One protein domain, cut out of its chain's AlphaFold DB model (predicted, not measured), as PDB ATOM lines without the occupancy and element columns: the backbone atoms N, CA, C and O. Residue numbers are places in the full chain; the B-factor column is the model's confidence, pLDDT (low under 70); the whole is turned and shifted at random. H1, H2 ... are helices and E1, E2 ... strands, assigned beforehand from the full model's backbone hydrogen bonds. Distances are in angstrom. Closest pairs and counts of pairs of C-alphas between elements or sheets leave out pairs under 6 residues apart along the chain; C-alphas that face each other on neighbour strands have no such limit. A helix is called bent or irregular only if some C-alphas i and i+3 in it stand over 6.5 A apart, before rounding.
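Overview. This is residues 36 to 57, 79 to 116 and 129 to 190 of the 198 residues of an uncharacterized protein of Emiliania huxleyi (UniProt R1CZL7). One antiparallel sheet of six strands is curled like part of a barrel and bent back on itself, so that E1 and E6 face E2, E3 and E4 across the hinge strand E5. Helix H4 packs on this curl and comes near strands of both leaves, while the longest helix, H3, runs past the edge strand E4 with little H2 beside it, and little H1 lies far from the middle. The printed part has 122 residues with four named helices and six named strands, in the order H1 E1 H2 H3 E2 E3 E4 H4 E5 E6; the sheet runs E1 E6 E5 E2 E3 E4, and the class is mixed, helices and strands. The whole is compact, with a radius of gyration of the C-alphas of 13.9 A, and spans 39 by 31 by 27 A.

Along the chain. Find C-alpha 36 at (122.720, 112.039, -55.235), where H1, residues 36 to 39, begins. E1 is residues 43 to 47, 13.1 A long, and H2 is residues 51 to 54. After the first cut, look at C-alpha 87 at (146.460, 82.905, -60.937); from there H3 runs to residue 100, 19.2 A. E2 follows as residues 106 to 112, 19.1 A. After the second cut come E3, residues 133 to 136, E4, residues 142 to 146, and H4, residues 153 to 161, 12.1 A. E5, residues 167 to 175, covers 23.5 A and bends by 52 degrees at residue 171. E6, residues 185 to 189, ends at C-alpha 189 at (133.579, 108.239, -58.752).

Arrangement. Start at edge strand E1: N 44 and O 188 of E6 are within hydrogen-bond range at 2.8 A. E5 and E6 form a hairpin, with N 187 and O 173 at 2.8 A. Next, E5 and E2 are antiparallel neighbours, with N 109 and O 170 within hydrogen-bond range at 2.8 A, and E2 and E3 are antiparallel neighbours, with N 110 and O 136 within hydrogen-bond range at 2.7 A. E3 and E4 form a hairpin, with N 135 and O 144 at 2.8 A. H4 is on the sheet at a height of 7.7 A, only just over E2, with 3 C-alphas falling on it; its line and that of E2 stand at 77 degrees on the local plane, across the strands. H1, H2 and H3 only graze the sheet; the closest C-alphas of H3 and E4, Leu 94 and Phe 142, are 6.4 A apart. H2 and H3 touch, the C-alphas of Pro 51 and Ala 95 being closest at 5.0 A, while H3 and H4 are apart. In H3 and H4 every O i to N i+4 pair is within hydrogen-bond range; H1 and H2 are too short for such a pair.

Size, cuts and confidence. The two C-alphas farthest apart are those of Ala 36 and Pro 85, at 41.9 A. Residues 58 to 78 and 117 to 128 are not printed, with C-alpha gaps of 21.5 A and 7.8 A. Of the links printed whole, none is long. The mean pLDDT of the printed part is 73.6; look for values under 70 at residues 50 to 57, 79 to 101 and 178 to 183, among others.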
ATOM      1  N   ALA A  36     122.993 110.942 -54.318       63.31
ATOM      2  CA  ALA A  36     122.720 112.039 -55.235       63.31
ATOM      3  C   ALA A  36     123.934 112.972 -55.419       63.31
ATOM      4  O   ALA A  36     124.312 113.267 -56.553       63.31
ATOM      5  N   SER A  37     124.597 113.368 -54.330       67.88
ATOM      6  CA  SER A  37     125.813 114.196 -54.351       67.88
ATOM      7  C   SER A  37     127.002 113.476 -54.993       67.88
ATOM      8  O   SER A  37     127.760 114.087 -55.745       67.88
ATOM      9  N   LEU A  38     127.141 112.162 -54.771       70.75
ATOM     10  CA  LEU A  38     128.145 111.338 -55.463       70.75
ATOM     11  C   LEU A  38     127.874 111.254 -56.971       70.75
ATOM     12  O   LEU A  38     128.791 111.424 -57.774       70.75
ATOM     13  N   ARG A  39     126.610 111.055 -57.365       75.81
ATOM     14  CA  ARG A  39     126.195 110.974 -58.775       75.81
ATOM     15  C   ARG A  39     126.385 112.281 -59.550       75.81
ATOM     16  O   ARG A  39     126.563 112.218 -60.763       75.81
ATOM     17  N   GLY A  40     126.396 113.433 -58.875       73.56
ATOM     18  CA  GLY A  40     126.738 114.732 -59.470       73.56
ATOM     19  C   GLY A  40     128.245 115.006 -59.606       73.56
ATOM     20  O   GLY A  40     128.633 115.980 -60.249       73.56
ATOM     21  N   GLY A  41     129.099 114.172 -59.004       77.75
ATOM     22  CA  GLY A  41     130.554 114.321 -59.018       77.75
ATOM     23  C   GLY A  41     131.226 113.836 -60.308       77.75
ATOM     24  O   GLY A  41     130.610 113.222 -61.188       77.75
ATOM     25  N   LYS A  42     132.541 114.081 -60.419       85.12
ATOM     26  CA  LYS A  42     133.323 113.558 -61.548       85.12
ATOM     27  C   LYS A  42     133.441 112.045 -61.446       85.12
ATOM     28  O   LYS A  42     133.882 111.505 -60.428       85.12
ATOM     29  N   HIS A  43     133.107 111.383 -62.541       89.38
ATOM     30  CA  HIS A  43     133.131 109.939 -62.651       89.38
ATOM     31  C   HIS A  43     133.816 109.491 -63.939       89.38
ATOM     32  O   HIS A  43     134.053 110.277 -64.858       89.38
ATOM     33  N   VAL A  44     134.165 108.215 -63.952       90.00
ATOM     34  CA  VAL A  44     134.799 107.511 -65.053       90.00
ATOM     35  C   VAL A  44     134.015 106.234 -65.286       90.00
ATOM     36  O   VAL A  44     133.833 105.463 -64.349       90.00
ATOM     37  N   ASP A  45     133.593 105.998 -66.520       89.12
ATOM     38  CA  ASP A  45     132.891 104.773 -66.885       89.12
ATOM     39  C   ASP A  45     133.893 103.793 -67.501       89.12
ATOM     40  O   ASP A  45     134.473 104.057 -68.555       89.12
ATOM     41  N   VAL A  46     134.128 102.679 -66.807       86.81
ATOM     42  CA  VAL A  46     135.013 101.593 -67.245       86.81
ATOM     43  C   VAL A  46     134.166 100.510 -67.895       86.81
ATOM     44  O   VAL A  46     133.213 100.010 -67.292       86.81
ATOM     45  N   LEU A  47     134.520 100.137 -69.118       85.38
ATOM     46  CA  LEU A  47     133.894  99.029 -69.823       85.38
ATOM     47  C   LEU A  47     134.413  97.706 -69.250       85.38
ATOM     48  O   LEU A  47     135.575  97.374 -69.429       85.38
ATOM     49  N   LEU A  48     133.551  96.926 -68.596       77.88
ATOM     50  CA  LEU A  48     133.951  95.647 -67.999       77.88
ATOM     51  C   LEU A  48     134.166  94.534 -69.037       77.88
ATOM     52  O   LEU A  48     134.808  93.534 -68.716       77.88
ATOM     53  N   GLY A  49     133.663  94.718 -70.265       70.81
ATOM     54  CA  GLY A  49     133.901  93.841 -71.413       70.81
ATOM     55  C   GLY A  49     133.660  92.350 -71.143       70.81
ATOM     56  O   GLY A  49     132.911  91.961 -70.244       70.81
ATOM     57  N   ASP A  50     134.307  91.502 -71.947       65.31
ATOM     58  CA  ASP A  50     134.437  90.078 -71.633       65.31
ATOM     59  C   ASP A  50     135.556  89.899 -70.588       65.31
ATOM     60  O   ASP A  50     136.701  90.293 -70.856       65.31
ATOM     61  N   PRO A  51     135.278  89.282 -69.424       56.25
ATOM     62  CA  PRO A  51     136.291  88.970 -68.419       56.25
ATOM     63  C   PRO A  51     137.512  88.214 -68.975       56.25
ATOM     64  O   PRO A  51     138.626  88.407 -68.483       56.25
ATOM     65  N   ALA A  52     137.352  87.408 -70.031       56.34
ATOM     66  CA  ALA A  52     138.463  86.718 -70.686       56.34
ATOM     67  C   ALA A  52     139.428  87.679 -71.413       56.34
ATOM     68  O   ALA A  52     140.633  87.421 -71.482       56.34
ATOM     69  N   ASN A  53     138.922  88.812 -71.913       57.31
ATOM     70  CA  ASN A  53     139.701  89.826 -72.632       57.31
ATOM     71  C   ASN A  53     140.416  90.810 -71.694       57.31
ATOM     72  O   ASN A  53     141.482  91.327 -72.049       57.31
ATOM     73  N   ALA A  54     139.898  91.010 -70.479       54.19
ATOM     74  CA  ALA A  54     140.554  91.809 -69.438       54.19
ATOM     75  C   ALA A  54     141.945  91.251 -69.073       54.19
ATOM     76  O   ALA A  54     142.871  91.999 -68.772       54.19
ATOM     77  N   VAL A  55     142.108  89.926 -69.168       53.53
ATOM     78  CA  VAL A  55     143.337  89.191 -68.816       53.53
ATOM     79  C   VAL A  55     144.219  88.901 -70.045       53.53
ATOM     80  O   VAL A  55     145.355  88.447 -69.912       53.53
ATOM     81  N   LYS A  56     143.729  89.161 -71.264       50.97
ATOM     82  CA  LYS A  56     144.464  88.852 -72.496       50.97
ATOM     83  C   LYS A  56     145.564  89.896 -72.759       50.97
ATOM     84  O   LYS A  56     145.265  91.096 -72.708       50.97
ATOM     85  N   PRO A  57     146.803  89.483 -73.095       50.03
ATOM     86  CA  PRO A  57     147.799  90.402 -73.637       50.03
ATOM     87  C   PRO A  57     147.264  91.159 -74.847       50.03
ATOM     88  O   PRO A  57     146.481  90.619 -75.633       50.03
ATOM     89  N   ARG A  79     150.388  95.535 -54.430       57.56
ATOM     90  CA  ARG A  79     150.745  95.629 -53.001       57.56
ATOM     91  C   ARG A  79     150.514  94.303 -52.282       57.56
ATOM     92  O   ARG A  79     151.189  94.013 -51.304       57.56
ATOM     93  N   LEU A  80     149.585  93.500 -52.794       55.31
ATOM     94  CA  LEU A  80     149.311  92.142 -52.330       55.31
ATOM     95  C   LEU A  80     150.328  91.112 -52.853       55.31
ATOM     96  O   LEU A  80     150.211  89.930 -52.549       55.31
ATOM     97  N   GLY A  81     151.338  91.551 -53.608       53.59
ATOM     98  CA  GLY A  81     152.365  90.709 -54.201       53.59
ATOM     99  C   GLY A  81     152.216  90.565 -55.714       53.59
ATOM    100  O   GLY A  81     151.485  91.303 -56.381       53.59
ATOM    101  N   ARG A  82     152.965  89.609 -56.267       53.91
ATOM    102  CA  ARG A  82     152.914  89.266 -57.692       53.91
ATOM    103  C   ARG A  82     151.711  88.372 -57.958       53.91
ATOM    104  O   ARG A  82     151.506  87.392 -57.244       53.91
ATOM    105  N   MET A  83     150.964  88.660 -59.019       54.00
ATOM    106  CA  MET A  83     150.001  87.700 -59.558       54.00
ATOM    107  C   MET A  83     150.801  86.517 -60.130       54.00
ATOM    108  O   MET A  83     151.540  86.678 -61.099       54.00
ATOM    109  N   ALA A  84     150.744  85.348 -59.488       44.28
ATOM    110  CA  ALA A  84     151.478  84.167 -59.946       44.28
ATOM    111  C   ALA A  84     150.914  83.642 -61.287       44.28
ATOM    112  O   ALA A  84     149.720  83.777 -61.526       44.28
ATOM    113  N   PRO A  85     151.712  82.977 -62.143       43.78
ATOM    114  CA  PRO A  85     151.246  82.401 -63.412       43.78
ATOM    115  C   PRO A  85     149.989  81.521 -63.316       43.78
ATOM    116  O   PRO A  85     149.115  81.595 -64.176       43.78
ATOM    117  N   GLY A  86     149.854  80.737 -62.241       42.97
ATOM    118  CA  GLY A  86     148.662  79.918 -61.978       42.97
ATOM    119  C   GLY A  86     147.416  80.716 -61.571       42.97
ATOM    120  O   GLY A  86     146.321  80.165 -61.560       42.97
ATOM    121  N   MET A  87     147.567  82.010 -61.270       51.66
ATOM    122  CA  MET A  87     146.460  82.905 -60.937       51.66
ATOM    123  C   MET A  87     145.739  83.440 -62.177       51.66
ATOM    124  O   MET A  87     144.653  83.975 -62.039       51.66
ATOM    125  N   LEU A  88     146.285  83.324 -63.394       52.28
ATOM    126  CA  LEU A  88     145.589  83.832 -64.588       52.28
ATOM    127  C   LEU A  88     144.319  83.031 -64.908       52.28
ATOM    128  O   LEU A  88     143.292  83.620 -65.238       52.28
ATOM    129  N   ALA A  89     144.371  81.702 -64.762       52.22
ATOM    130  CA  ALA A  89     143.200  80.839 -64.918       52.22
ATOM    131  C   ALA A  89     142.153  81.123 -63.827       52.22
ATOM    132  O   ALA A  89     140.970  81.270 -64.126       52.22
ATOM    133  N   SER A  90     142.594  81.316 -62.576       60.50
ATOM    134  CA  SER A  90     141.687  81.700 -61.491       60.50
ATOM    135  C   SER A  90     141.156  83.127 -61.646       60.50
ATOM    136  O   SER A  90     140.026  83.384 -61.257       60.50
ATOM    137  N   LEU A  91     141.900  84.052 -62.258       60.47
ATOM    138  CA  LEU A  91     141.439  85.410 -62.548       60.47
ATOM    139  C   LEU A  91     140.354  85.424 -63.619       60.47
ATOM    140  O   LEU A  91     139.388  86.155 -63.457       60.47
ATOM    141  N   GLN A  92     140.460  84.606 -64.668       60.72
ATOM    142  CA  GLN A  92     139.379  84.458 -65.649       60.72
ATOM    143  C   GLN A  92     138.113  83.884 -65.004       60.72
ATOM    144  O   GLN A  92     137.021  84.399 -65.233       60.72
ATOM    145  N   GLU A  93     138.249  82.875 -64.139       65.06
ATOM    146  CA  GLU A  93     137.124  82.326 -63.371       65.06
ATOM    147  C   GLU A  93     136.524  83.347 -62.393       65.06
ATOM    148  O   GLU A  93     135.303  83.453 -62.274       65.06
ATOM    149  N   LEU A  94     137.361  84.118 -61.696       64.69
ATOM    150  CA  LEU A  94     136.929  85.174 -60.778       64.69
ATOM    151  C   LEU A  94     136.242  86.315 -61.525       64.69
ATOM    152  O   LEU A  94     135.195  86.784 -61.095       64.69
ATOM    153  N   ALA A  95     136.780  86.712 -62.673       64.25
ATOM    154  CA  ALA A  95     136.201  87.728 -63.534       64.25
ATOM    155  C   ALA A  95     134.850  87.261 -64.109       64.25
ATOM    156  O   ALA A  95     133.888  88.027 -64.130       64.25
ATOM    157  N   ALA A  96     134.731  85.984 -64.487       68.50
ATOM    158  CA  ALA A  96     133.463  85.380 -64.894       68.50
ATOM    159  C   ALA A  96     132.439  85.339 -63.744       68.50
ATOM    160  O   ALA A  96     131.264  85.636 -63.961       68.50
ATOM    161  N   LYS A  97     132.866  85.037 -62.510       67.25
ATOM    162  CA  LYS A  97     132.004  85.088 -61.314       67.25
ATOM    163  C   LYS A  97     131.544  86.509 -60.986       67.25
ATOM    164  O   LYS A  97     130.352  86.717 -60.770       67.25
ATOM    165  N   ALA A  98     132.457  87.479 -61.004       64.69
ATOM    166  CA  ALA A  98     132.144  88.890 -60.789       64.69
ATOM    167  C   ALA A  98     131.164  89.410 -61.853       64.69
ATOM    168  O   ALA A  98     130.206  90.113 -61.540       64.69
ATOM    169  N   ALA A  99     131.338  88.983 -63.107       67.44
ATOM    170  CA  ALA A  99     130.395  89.259 -64.178       67.44
ATOM    171  C   ALA A  99     129.031  88.577 -63.940       67.44
ATOM    172  O   ALA A  99     127.989  89.171 -64.210       67.44
ATOM    173  N   ALA A 100     128.988  87.338 -63.453       69.19
ATOM    174  CA  ALA A 100     127.731  86.613 -63.255       69.19
ATOM    175  C   ALA A 100     126.838  87.216 -62.154       69.19
ATOM    176  O   ALA A 100     125.624  87.025 -62.189       69.19
ATOM    177  N   SER A 101     127.412  87.930 -61.184       69.62
ATOM    178  CA  SER A 101     126.685  88.515 -60.049       69.62
ATOM    179  C   SER A 101     127.038  89.996 -59.867       69.62
ATOM    180  O   SER A 101     127.780  90.338 -58.943       69.62
ATOM    181  N   PRO A 102     126.522  90.893 -60.733       72.75
ATOM    182  CA  PRO A 102     126.783  92.321 -60.610       72.75
ATOM    183  C   PRO A 102     126.207  92.851 -59.296       72.75
ATOM    184  O   PRO A 102     125.069  92.549 -58.923       72.75
ATOM    185  N   ARG A 103     126.999  93.655 -58.586       77.19
ATOM    186  CA  ARG A 103     126.562  94.263 -57.326       77.19
ATOM    187  C   ARG A 103     125.503  95.330 -57.584       77.19
ATOM    188  O   ARG A 103     125.571  96.061 -58.570       77.19
ATOM    189  N   GLN A 104     124.536  95.426 -56.678       80.12
ATOM    190  CA  GLN A 104     123.497  96.453 -56.728       80.12
ATOM    191  C   GLN A 104     123.893  97.661 -55.873       80.12
ATOM    192  O   GLN A 104     124.432  97.500 -54.779       80.12
ATOM    193  N   GLY A 105     123.576  98.862 -56.360       83.56
ATOM    194  CA  GLY A 105     123.831 100.118 -55.656       83.56
ATOM    195  C   GLY A 105     125.296 100.562 -55.672       83.56
ATOM    196  O   GLY A 105     126.114 100.056 -56.442       83.56
ATOM    197  N   VAL A 106     125.608 101.544 -54.822       86.75
ATOM    198  CA  VAL A 106     126.949 102.131 -54.694       86.75
ATOM    199  C   VAL A 106     127.779 101.335 -53.685       86.75
ATOM    200  O   VAL A 106     127.323 101.074 -52.574       86.75
ATOM    201  N   TRP A 107     129.010 100.983 -54.051       86.56
ATOM    202  CA  TRP A 107     129.949 100.217 -53.219       86.56
ATOM    203  C   TRP A 107     131.388 100.722 -53.392       86.56
ATOM    204  O   TRP A 107     131.633 101.595 -54.220       86.56
ATOM    205  N   VAL A 108     132.349 100.228 -52.602       84.81
ATOM    206  CA  VAL A 108     133.748 100.692 -52.671       84.81
ATOM    207  C   VAL A 108     134.621  99.748 -53.496       84.81
ATOM    208  O   VAL A 108     134.727  98.555 -53.215       84.81
ATOM    209  N   VAL A 109     135.320 100.320 -54.471       87.31
ATOM    210  CA  VAL A 109     136.384  99.687 -55.254       87.31
ATOM    211  C   VAL A 109     137.733 100.232 -54.815       87.31
ATOM    212  O   VAL A 109     137.918 101.433 -54.617       87.31
ATOM    213  N   LYS A 110     138.711  99.343 -54.719       87.56
ATOM    214  CA  LYS A 110     140.118  99.679 -54.554       87.56
ATOM    215  C   LYS A 110     140.779  99.620 -55.925       87.56
ATOM    216  O   LYS A 110     140.904  98.552 -56.521       87.56
ATOM    217  N   ALA A 111     141.192 100.779 -56.417       86.88
ATOM    218  CA  ALA A 111     142.029 100.900 -57.596       86.88
ATOM    219  C   ALA A 111     143.493 100.909 -57.166       86.88
ATOM    220  O   ALA A 111     143.877 101.634 -56.244       86.88
ATOM    221  N   GLN A 112     144.319 100.122 -57.843       82.19
ATOM    222  CA  GLN A 112     145.735 100.038 -57.548       82.19
ATOM    223  C   GLN A 112     146.577 100.155 -58.819       82.19
ATOM    224  O   GLN A 112     146.402  99.382 -59.758       82.19
ATOM    225  N   ALA A 113     147.543 101.075 -58.805       79.75
ATOM    226  CA  ALA A 113     148.599 101.111 -59.810       79.75
ATOM    227  C   ALA A 113     149.662 100.034 -59.533       79.75
ATOM    228  O   ALA A 113     149.895  99.688 -58.364       79.75
ATOM    229  N   PRO A 114     150.301  99.479 -60.579       72.69
ATOM    230  CA  PRO A 114     151.411  98.563 -60.381       72.69
ATOM    231  C   PRO A 114     152.539  99.295 -59.653       72.69
ATOM    232  O   PRO A 114     152.851 100.448 -59.949       72.69
ATOM    233  N   LEU A 115     153.140  98.614 -58.684       67.06
ATOM    234  CA  LEU A 115     154.357  99.066 -58.038       67.06
ATOM    235  C   LEU A 115     155.464  99.068 -59.086       67.06
ATOM    236  O   LEU A 115     155.694  98.059 -59.760       67.06
ATOM    237  N   ASP A 116     156.127 100.211 -59.209       59.62
ATOM    238  CA  ASP A 116     157.285 100.374 -60.068       59.62
ATOM    239  C   ASP A 116     158.420  99.466 -59.574       59.62
ATOM    240  O   ASP A 116     159.117  99.768 -58.606       59.62
ATOM    241  N   THR A 129     157.210  99.852 -67.790       52.84
ATOM    242  CA  THR A 129     156.133  98.874 -67.630       52.84
ATOM    243  C   THR A 129     154.810  99.621 -67.776       52.84
ATOM    244  O   THR A 129     154.606 100.592 -67.045       52.84
ATOM    245  N   PRO A 130     153.921  99.216 -68.698       57.28
ATOM    246  CA  PRO A 130     152.628  99.869 -68.852       57.28
ATOM    247  C   PRO A 130     151.823  99.771 -67.552       57.28
ATOM    248  O   PRO A 130     151.812  98.742 -66.870       57.28
ATOM    249  N   ALA A 131     151.154 100.858 -67.190       70.25
ATOM    250  CA  ALA A 131     150.493 101.039 -65.911       70.25
ATOM    251  C   ALA A 131     149.110 100.365 -65.874       70.25
ATOM    252  O   ALA A 131     148.103 101.038 -65.676       70.25
ATOM    253  N   THR A 132     149.018  99.045 -66.057       76.75
ATOM    254  CA  THR A 132     147.732  98.331 -65.934       76.75
ATOM    255  C   THR A 132     147.219  98.396 -64.494       76.75
ATOM    256  O   THR A 132     147.818  97.823 -63.575       76.75
ATOM    257  N   LEU A 133     146.094  99.080 -64.284       80.06
ATOM    258  CA  LEU A 133     145.503  99.244 -62.959       80.06
ATOM    259  C   LEU A 133     144.696  98.003 -62.579       80.06
ATOM    260  O   LEU A 133     143.925  97.483 -63.382       80.06
ATOM    261  N   LEU A 134     144.830  97.565 -61.332       82.44
ATOM    262  CA  LEU A 134     144.013  96.502 -60.757       82.44
ATOM    263  C   LEU A 134     142.847  97.110 -59.980       82.44
ATOM    264  O   LEU A 134     143.065  97.896 -59.056       82.44
ATOM    265  N   LEU A 135     141.626  96.696 -60.310       84.44
ATOM    266  CA  LEU A 135     140.430  96.965 -59.521       84.44
ATOM    267  C   LEU A 135     140.060  95.718 -58.717       84.44
ATOM    268  O   LEU A 135     139.886  94.634 -59.276       84.44
ATOM    269  N   HIS A 136     139.916  95.882 -57.407       80.69
ATOM    270  CA  HIS A 136     139.386  94.854 -56.516       80.69
ATOM    271  C   HIS A 136     138.416  95.460 -55.505       80.69
ATOM    272  O   HIS A 136     138.400  96.671 -55.289       80.69
ATOM    273  N   ASP A 137     137.584  94.635 -54.893       79.25
ATOM    274  CA  ASP A 137     136.573  95.099 -53.951       79.25
ATOM    275  C   ASP A 137     137.102  95.220 -52.502       79.25
ATOM    276  O   ASP A 137     138.299  95.101 -52.203       79.25
ATOM    277  N   GLU A 138     136.194  95.470 -51.556       74.88
ATOM    278  CA  GLU A 138     136.507  95.501 -50.126       74.88
ATOM    279  C   GLU A 138     137.085  94.178 -49.598       74.88
ATOM    280  O   GLU A 138     138.010  94.223 -48.778       74.88
ATOM    281  N   ALA A 139     136.613  93.040 -50.119       71.19
ATOM    282  CA  ALA A 139     137.053  91.687 -49.786       71.19
ATOM    283  C   ALA A 139     138.314  91.231 -50.550       71.19
ATOM    284  O   ALA A 139     138.781  90.115 -50.333       71.19
ATOM    285  N   PHE A 140     138.906  92.104 -51.375       68.62
ATOM    286  CA  PHE A 140     140.046  91.807 -52.253       68.62
ATOM    287  C   PHE A 140     139.734  90.811 -53.379       68.62
ATOM    288  O   PHE A 140     140.645  90.217 -53.959       68.62
ATOM    289  N   GLU A 141     138.461  90.663 -53.731       73.88
ATOM    290  CA  GLU A 141     138.031  89.947 -54.921       73.88
ATOM    291  C   GLU A 141     138.306  90.780 -56.172       73.88
ATOM    292  O   GLU A 141     138.149  92.004 -56.191       73.88
ATOM    293  N   PHE A 142     138.736  90.100 -57.232       75.81
ATOM    294  CA  PHE A 142     139.027  90.724 -58.515       75.81
ATOM    295  C   PHE A 142     137.762  91.321 -59.142       75.81
ATOM    296  O   PHE A 142     136.727  90.659 -59.211       75.81
ATOM    297  N   VAL A 143     137.876  92.548 -59.653       78.06
ATOM    298  CA  VAL A 143     136.804  93.232 -60.385       78.06
ATOM    299  C   VAL A 143     137.186  93.384 -61.853       78.06
ATOM    300  O   VAL A 143     136.476  92.888 -62.726       78.06
ATOM    301  N   HIS A 144     138.298  94.068 -62.138       79.19
ATOM    302  CA  HIS A 144     138.742  94.319 -63.510       79.19
ATOM    303  C   HIS A 144     140.216  94.744 -63.578       79.19
ATOM    304  O   HIS A 144     140.770  95.247 -62.599       79.19
ATOM    305  N   PHE A 145     140.825  94.599 -64.755       79.69
ATOM    306  CA  PHE A 145     142.086  95.257 -65.098       79.69
ATOM    307  C   PHE A 145     141.797  96.411 -66.041       79.69
ATOM    308  O   PHE A 145     141.224  96.170 -67.090       79.69
ATOM    309  N   VAL A 146     142.234  97.621 -65.697       81.12
ATOM    310  CA  VAL A 146     142.113  98.779 -66.591       81.12
ATOM    311  C   VAL A 146     143.438  98.974 -67.313       81.12
ATOM    312  O   VAL A 146     144.447  99.323 -66.684       81.12
ATOM    313  N   LYS A 147     143.449  98.718 -68.621       78.62
ATOM    314  CA  LYS A 147     144.624  98.900 -69.488       78.62
ATOM    315  C   LYS A 147     144.793 100.362 -69.913       78.62
ATOM    316  O   LYS A 147     143.896 101.176 -69.721       78.62
ATOM    317  N   GLU A 148     145.959 100.719 -70.449       77.75
ATOM    318  CA  GLU A 148     146.289 102.118 -70.784       77.75
ATOM    319  C   GLU A 148     145.425 102.677 -71.918       77.75
ATOM    320  O   GLU A 148     145.096 103.863 -71.934       77.75
ATOM    321  N   GLU A 149     145.041 101.810 -72.850       77.94
ATOM    322  CA  GLU A 149     144.172 102.108 -73.982       77.94
ATOM    323  C   GLU A 149     142.698 102.304 -73.588       77.94
ATOM    324  O   GLU A 149     141.907 102.801 -74.392       77.94
ATOM    325  N   GLU A 150     142.312 101.928 -72.365       77.81
ATOM    326  CA  GLU A 150     140.927 102.015 -71.917       77.81
ATOM    327  C   GLU A 150     140.537 103.436 -71.503       77.81
ATOM    328  O   GLU A 150     141.284 104.188 -70.862       77.81
ATOM    329  N   ALA A 151     139.297 103.796 -71.835       80.44
ATOM    330  CA  ALA A 151     138.717 105.059 -71.421       80.44
ATOM    331  C   ALA A 151     138.757 105.183 -69.892       80.44
ATOM    332  O   ALA A 151     138.355 104.283 -69.158       80.44
ATOM    333  N   GLY A 152     139.254 106.321 -69.401       82.06
ATOM    334  CA  GLY A 152     139.292 106.589 -67.967       82.06
ATOM    335  C   GLY A 152     140.528 106.102 -67.216       82.06
ATOM    336  O   GLY A 152     140.738 106.535 -66.079       82.06
ATOM    337  N   HIS A 153     141.394 105.309 -67.855       85.75
ATOM    338  CA  HIS A 153     142.662 104.850 -67.283       85.75
ATOM    339  C   HIS A 153     143.473 105.991 -66.665       85.75
ATOM    340  O   HIS A 153     143.790 105.973 -65.478       85.75
ATOM    341  N   SER A 154     143.731 107.047 -67.440       85.38
ATOM    342  CA  SER A 154     144.537 108.189 -66.993       85.38
ATOM    343  C   SER A 154     143.953 108.897 -65.766       85.38
ATOM    344  O   SER A 154     144.696 109.416 -64.932       85.38
ATOM    345  N   ALA A 155     142.625 108.950 -65.641       86.94
ATOM    346  CA  ALA A 155     141.967 109.567 -64.494       86.94
ATOM    347  C   ALA A 155     142.116 108.695 -63.237       86.94
ATOM    348  O   ALA A 155     142.444 109.215 -62.168       86.94
ATOM    349  N   LEU A 156     141.969 107.376 -63.380       86.19
ATOM    350  CA  LEU A 156     142.186 106.407 -62.304       86.19
ATOM    351  C   LEU A 156     143.660 106.332 -61.886       86.19
ATOM    352  O   LEU A 156     143.964 106.304 -60.693       86.19
ATOM    353  N   LEU A 157     144.592 106.390 -62.839       86.56
ATOM    354  CA  LEU A 157     146.024 106.443 -62.556       86.56
ATOM    355  C   LEU A 157     146.360 107.701 -61.746       86.56
ATOM    356  O   LEU A 157     147.019 107.627 -60.715       86.56
ATOM    357  N   ARG A 158     145.833 108.870 -62.127       86.19
ATOM    358  CA  ARG A 158     146.003 110.090 -61.317       86.19
ATOM    359  C   ARG A 158     145.380 109.952 -59.928       86.19
ATOM    360  O   ARG A 158     145.961 110.449 -58.965       86.19
ATOM    361  N   ALA A 159     144.217 109.312 -59.811       85.88
ATOM    362  CA  ALA A 159     143.558 109.097 -58.525       85.88
ATOM    363  C   ALA A 159     144.398 108.206 -57.597       85.88
ATOM    364  O   ALA A 159     144.578 108.548 -56.431       85.88
ATOM    365  N   THR A 160     144.968 107.117 -58.120       85.25
ATOM    366  CA  THR A 160     145.845 106.204 -57.370       85.25
ATOM    367  C   THR A 160     147.163 106.865 -56.980       85.25
ATOM    368  O   THR A 160     147.527 106.826 -55.807       85.25
ATOM    369  N   LEU A 161     147.835 107.561 -57.902       83.44
ATOM    370  CA  LEU A 161     149.120 108.230 -57.646       83.44
ATOM    371  C   LEU A 161     149.039 109.378 -56.624       83.44
ATOM    372  O   LEU A 161     150.046 109.718 -56.007       83.44
ATOM    373  N   ARG A 162     147.857 109.975 -56.416       82.56
ATOM    374  CA  ARG A 162     147.632 110.985 -55.364       82.56
ATOM    375  C   ARG A 162     147.604 110.392 -53.956       82.56
ATOM    376  O   ARG A 162     147.747 111.140 -52.991       82.56
ATOM    377  N   GLN A 163     147.373 109.089 -53.829       80.12
ATOM    378  CA  GLN A 163     147.192 108.437 -52.540       80.12
ATOM    379  C   GLN A 163     148.502 107.854 -52.006       80.12
ATOM    380  O   GLN A 163     149.348 107.386 -52.778       80.12
ATOM    381  N   PRO A 164     148.671 107.808 -50.673       69.00
ATOM    382  CA  PRO A 164     149.770 107.078 -50.064       69.00
ATOM    383  C   PRO A 164     149.782 105.625 -50.553       69.00
ATOM    384  O   PRO A 164     148.772 104.927 -50.492       69.00
ATOM    385  N   ALA A 165     150.944 105.170 -51.019       71.06
ATOM    386  CA  ALA A 165     151.160 103.818 -51.531       71.06
ATOM    387  C   ALA A 165     150.345 103.417 -52.775       71.06
ATOM    388  O   ALA A 165     150.165 102.222 -53.005       71.06
ATOM    389  N   GLN A 166     149.905 104.391 -53.579       79.00
ATOM    390  CA  GLN A 166     149.350 104.163 -54.920       79.00
ATOM    391  C   GLN A 166     148.076 103.294 -54.952       79.00
ATOM    392  O   GLN A 166     147.801 102.599 -55.933       79.00
ATOM    393  N   VAL A 167     147.287 103.336 -53.872       82.81
ATOM    394  CA  VAL A 167     145.987 102.659 -53.765       82.81
ATOM    395  C   VAL A 167     144.905 103.701 -53.497       82.81
ATOM    396  O   VAL A 167     144.949 104.386 -52.476       82.81
ATOM    397  N   ALA A 168     143.927 103.806 -54.394       85.75
ATOM    398  CA  ALA A 168     142.762 104.669 -54.232       85.75
ATOM    399  C   ALA A 168     141.519 103.859 -53.875       85.75
ATOM    400  O   ALA A 168     141.223 102.853 -54.511       85.75
ATOM    401  N   TYR A 169     140.778 104.338 -52.881       86.94
ATOM    402  CA  TYR A 169     139.457 103.832 -52.525       86.94
ATOM    403  C   TYR A 169     138.429 104.744 -53.189       86.94
ATOM    404  O   TYR A 169     138.409 105.944 -52.914       86.94
ATOM    405  N   LEU A 170     137.630 104.188 -54.092       89.12
ATOM    406  CA  LEU A 170     136.678 104.908 -54.932       89.12
ATOM    407  C   LEU A 170     135.287 104.314 -54.743       89.12
ATOM    408  O   LEU A 170     135.149 103.105 -54.578       89.12
ATOM    409  N   TYR A 171     134.254 105.148 -54.814       89.38
ATOM    410  CA  TYR A 171     132.893 104.637 -54.937       89.38
ATOM    411  C   TYR A 171     132.656 104.139 -56.362       89.38
ATOM    412  O   TYR A 171     133.188 104.709 -57.319       89.38
ATOM    413  N   ALA A 172     131.842 103.101 -56.497       89.94
ATOM    414  CA  ALA A 172     131.543 102.440 -57.749       89.94
ATOM    415  C   ALA A 172     130.061 102.067 -57.851       89.94
ATOM    416  O   ALA A 172     129.443 101.706 -56.852       89.94
ATOM    417  N   GLU A 173     129.505 102.124 -59.056       89.88
ATOM    418  CA  GLU A 173     128.136 101.702 -59.360       89.88
ATOM    419  C   GLU A 173     128.103 100.971 -60.710       89.88
ATOM    420  O   GLU A 173     128.696 101.428 -61.688       89.88
ATOM    421  N   HIS A 174     127.420  99.825 -60.774       87.44
ATOM    422  CA  HIS A 174     127.157  99.166 -62.054       87.44
ATOM    423  C   HIS A 174     126.070  99.934 -62.801       87.44
ATOM    424  O   HIS A 174     124.968 100.116 -62.280       87.44
ATOM    425  N   LEU A 175     126.368 100.354 -64.029       85.00
ATOM    426  CA  LEU A 175     125.354 100.960 -64.879       85.00
ATOM    427  C   LEU A 175     124.465  99.859 -65.473       85.00
ATOM    428  O   LEU A 175     124.977  98.803 -65.866       85.00
ATOM    429  N   PRO A 176     123.140 100.075 -65.526       76.06
ATOM    430  CA  PRO A 176     122.248  99.136 -66.183       76.06
ATOM    431  C   PRO A 176     122.624  99.035 -67.670       76.06
ATOM    432  O   PRO A 176     122.962 100.056 -68.273       76.06
ATOM    433  N   PRO A 177     122.571  97.833 -68.266       70.56
ATOM    434  CA  PRO A 177     122.742  97.699 -69.706       70.56
ATOM    435  C   PRO A 177     121.623  98.479 -70.405       70.56
ATOM    436  O   PRO A 177     120.450  98.324 -70.059       70.56
ATOM    437  N   ASP A 178     121.984  99.328 -71.363       68.62
ATOM    438  CA  ASP A 178     121.019 100.044 -72.197       68.62
ATOM    439  C   ASP A 178     120.779  99.254 -73.493       68.62
ATOM    440  O   ASP A 178     121.644  98.513 -73.963       68.62
ATOM    441  N   ASN A 179     119.618  99.431 -74.120       58.47
ATOM    442  CA  ASN A 179     119.282  98.792 -75.395       58.47
ATOM    443  C   ASN A 179     120.269  99.167 -76.519       58.47
ATOM    444  O   ASN A 179     120.410  98.422 -77.487       58.47
ATOM    445  N   ALA A 180     120.956 100.308 -76.395       61.56
ATOM    446  CA  ALA A 180     121.983 100.768 -77.327       61.56
ATOM    447  C   ALA A 180     123.383 100.177 -77.061       61.56
ATOM    448  O   ALA A 180     124.258 100.255 -77.922       61.56
ATOM    449  N   SER A 181     123.629  99.604 -75.881       57.81
ATOM    450  CA  SER A 181     124.924  99.033 -75.499       57.81
ATOM    451  C   SER A 181     124.696  97.900 -74.495       57.81
ATOM    452  O   SER A 181     124.566  98.166 -73.300       57.81
ATOM    453  N   PRO A 182     124.671  96.627 -74.943       62.47
ATOM    454  CA  PRO A 182     124.513  95.475 -74.046       62.47
ATOM    455  C   PRO A 182     125.734  95.266 -73.132       62.47
ATOM    456  O   PRO A 182     125.764  94.355 -72.303       62.47
ATOM    457  N   GLU A 183     126.763  96.084 -73.324       68.88
ATOM    458  CA  GLU A 183     128.003  96.075 -72.582       68.88
ATOM    459  C   GLU A 183     127.811  96.543 -71.136       68.88
ATOM    460  O   GLU A 183     126.996  97.409 -70.819       68.88
ATOM    461  N   ARG A 184     128.582  95.941 -70.229       78.00
ATOM    462  CA  ARG A 184     128.509  96.234 -68.798       78.00
ATOM    463  C   ARG A 184     129.517  97.312 -68.452       78.00
ATOM    464  O   ARG A 184     130.714  97.111 -68.646       78.00
ATOM    465  N   TYR A 185     129.039  98.403 -67.870       85.00
ATOM    466  CA  TYR A 185     129.892  99.491 -67.411       85.00
ATOM    467  C   TYR A 185     129.944  99.549 -65.888       85.00
ATOM    468  O   TYR A 185     128.944  99.330 -65.195       85.00
ATOM    469  N   LEU A 186     131.126  99.870 -65.376       88.06
ATOM    470  CA  LEU A 186     131.358 100.220 -63.985       88.06
ATOM    471  C   LEU A 186     131.682 101.708 -63.908       88.06
ATOM    472  O   LEU A 186     132.734 102.146 -64.369       88.06
ATOM    473  N   ARG A 187     130.784 102.480 -63.301       90.88
ATOM    474  CA  ARG A 187     131.011 103.892 -63.018       90.88
ATOM    475  C   ARG A 187     131.834 104.026 -61.749       90.88
ATOM    476  O   ARG A 187     131.404 103.561 -60.703       90.88
ATOM    477  N   LEU A 188     132.985 104.683 -61.832       90.19
ATOM    478  CA  LEU A 188     133.890 104.966 -60.720       90.19
ATOM    479  C   LEU A 188     133.902 106.465 -60.424       90.19
ATOM    480  O   LEU A 188     134.236 107.275 -61.287       90.19
ATOM    481  N   TYR A 189     133.580 106.846 -59.192       89.56
ATOM    482  CA  TYR A 189     133.579 108.239 -58.752       89.56
ATOM    483  C   TYR A 189     134.988 108.640 -58.306       89.56
ATOM    484  O   TYR A 189     135.459 108.237 -57.243       89.56
ATOM    485  N   VAL A 190     135.675 109.421 -59.143       85.12
ATOM    486  CA  VAL A 190     137.088 109.807 -58.955       85.12
ATOM    487  C   VAL A 190     137.267 111.090 -58.142       85.12
ATOM    488  O   VAL A 190     138.357 111.350 -57.632       85.12
TER     489      VAL A 190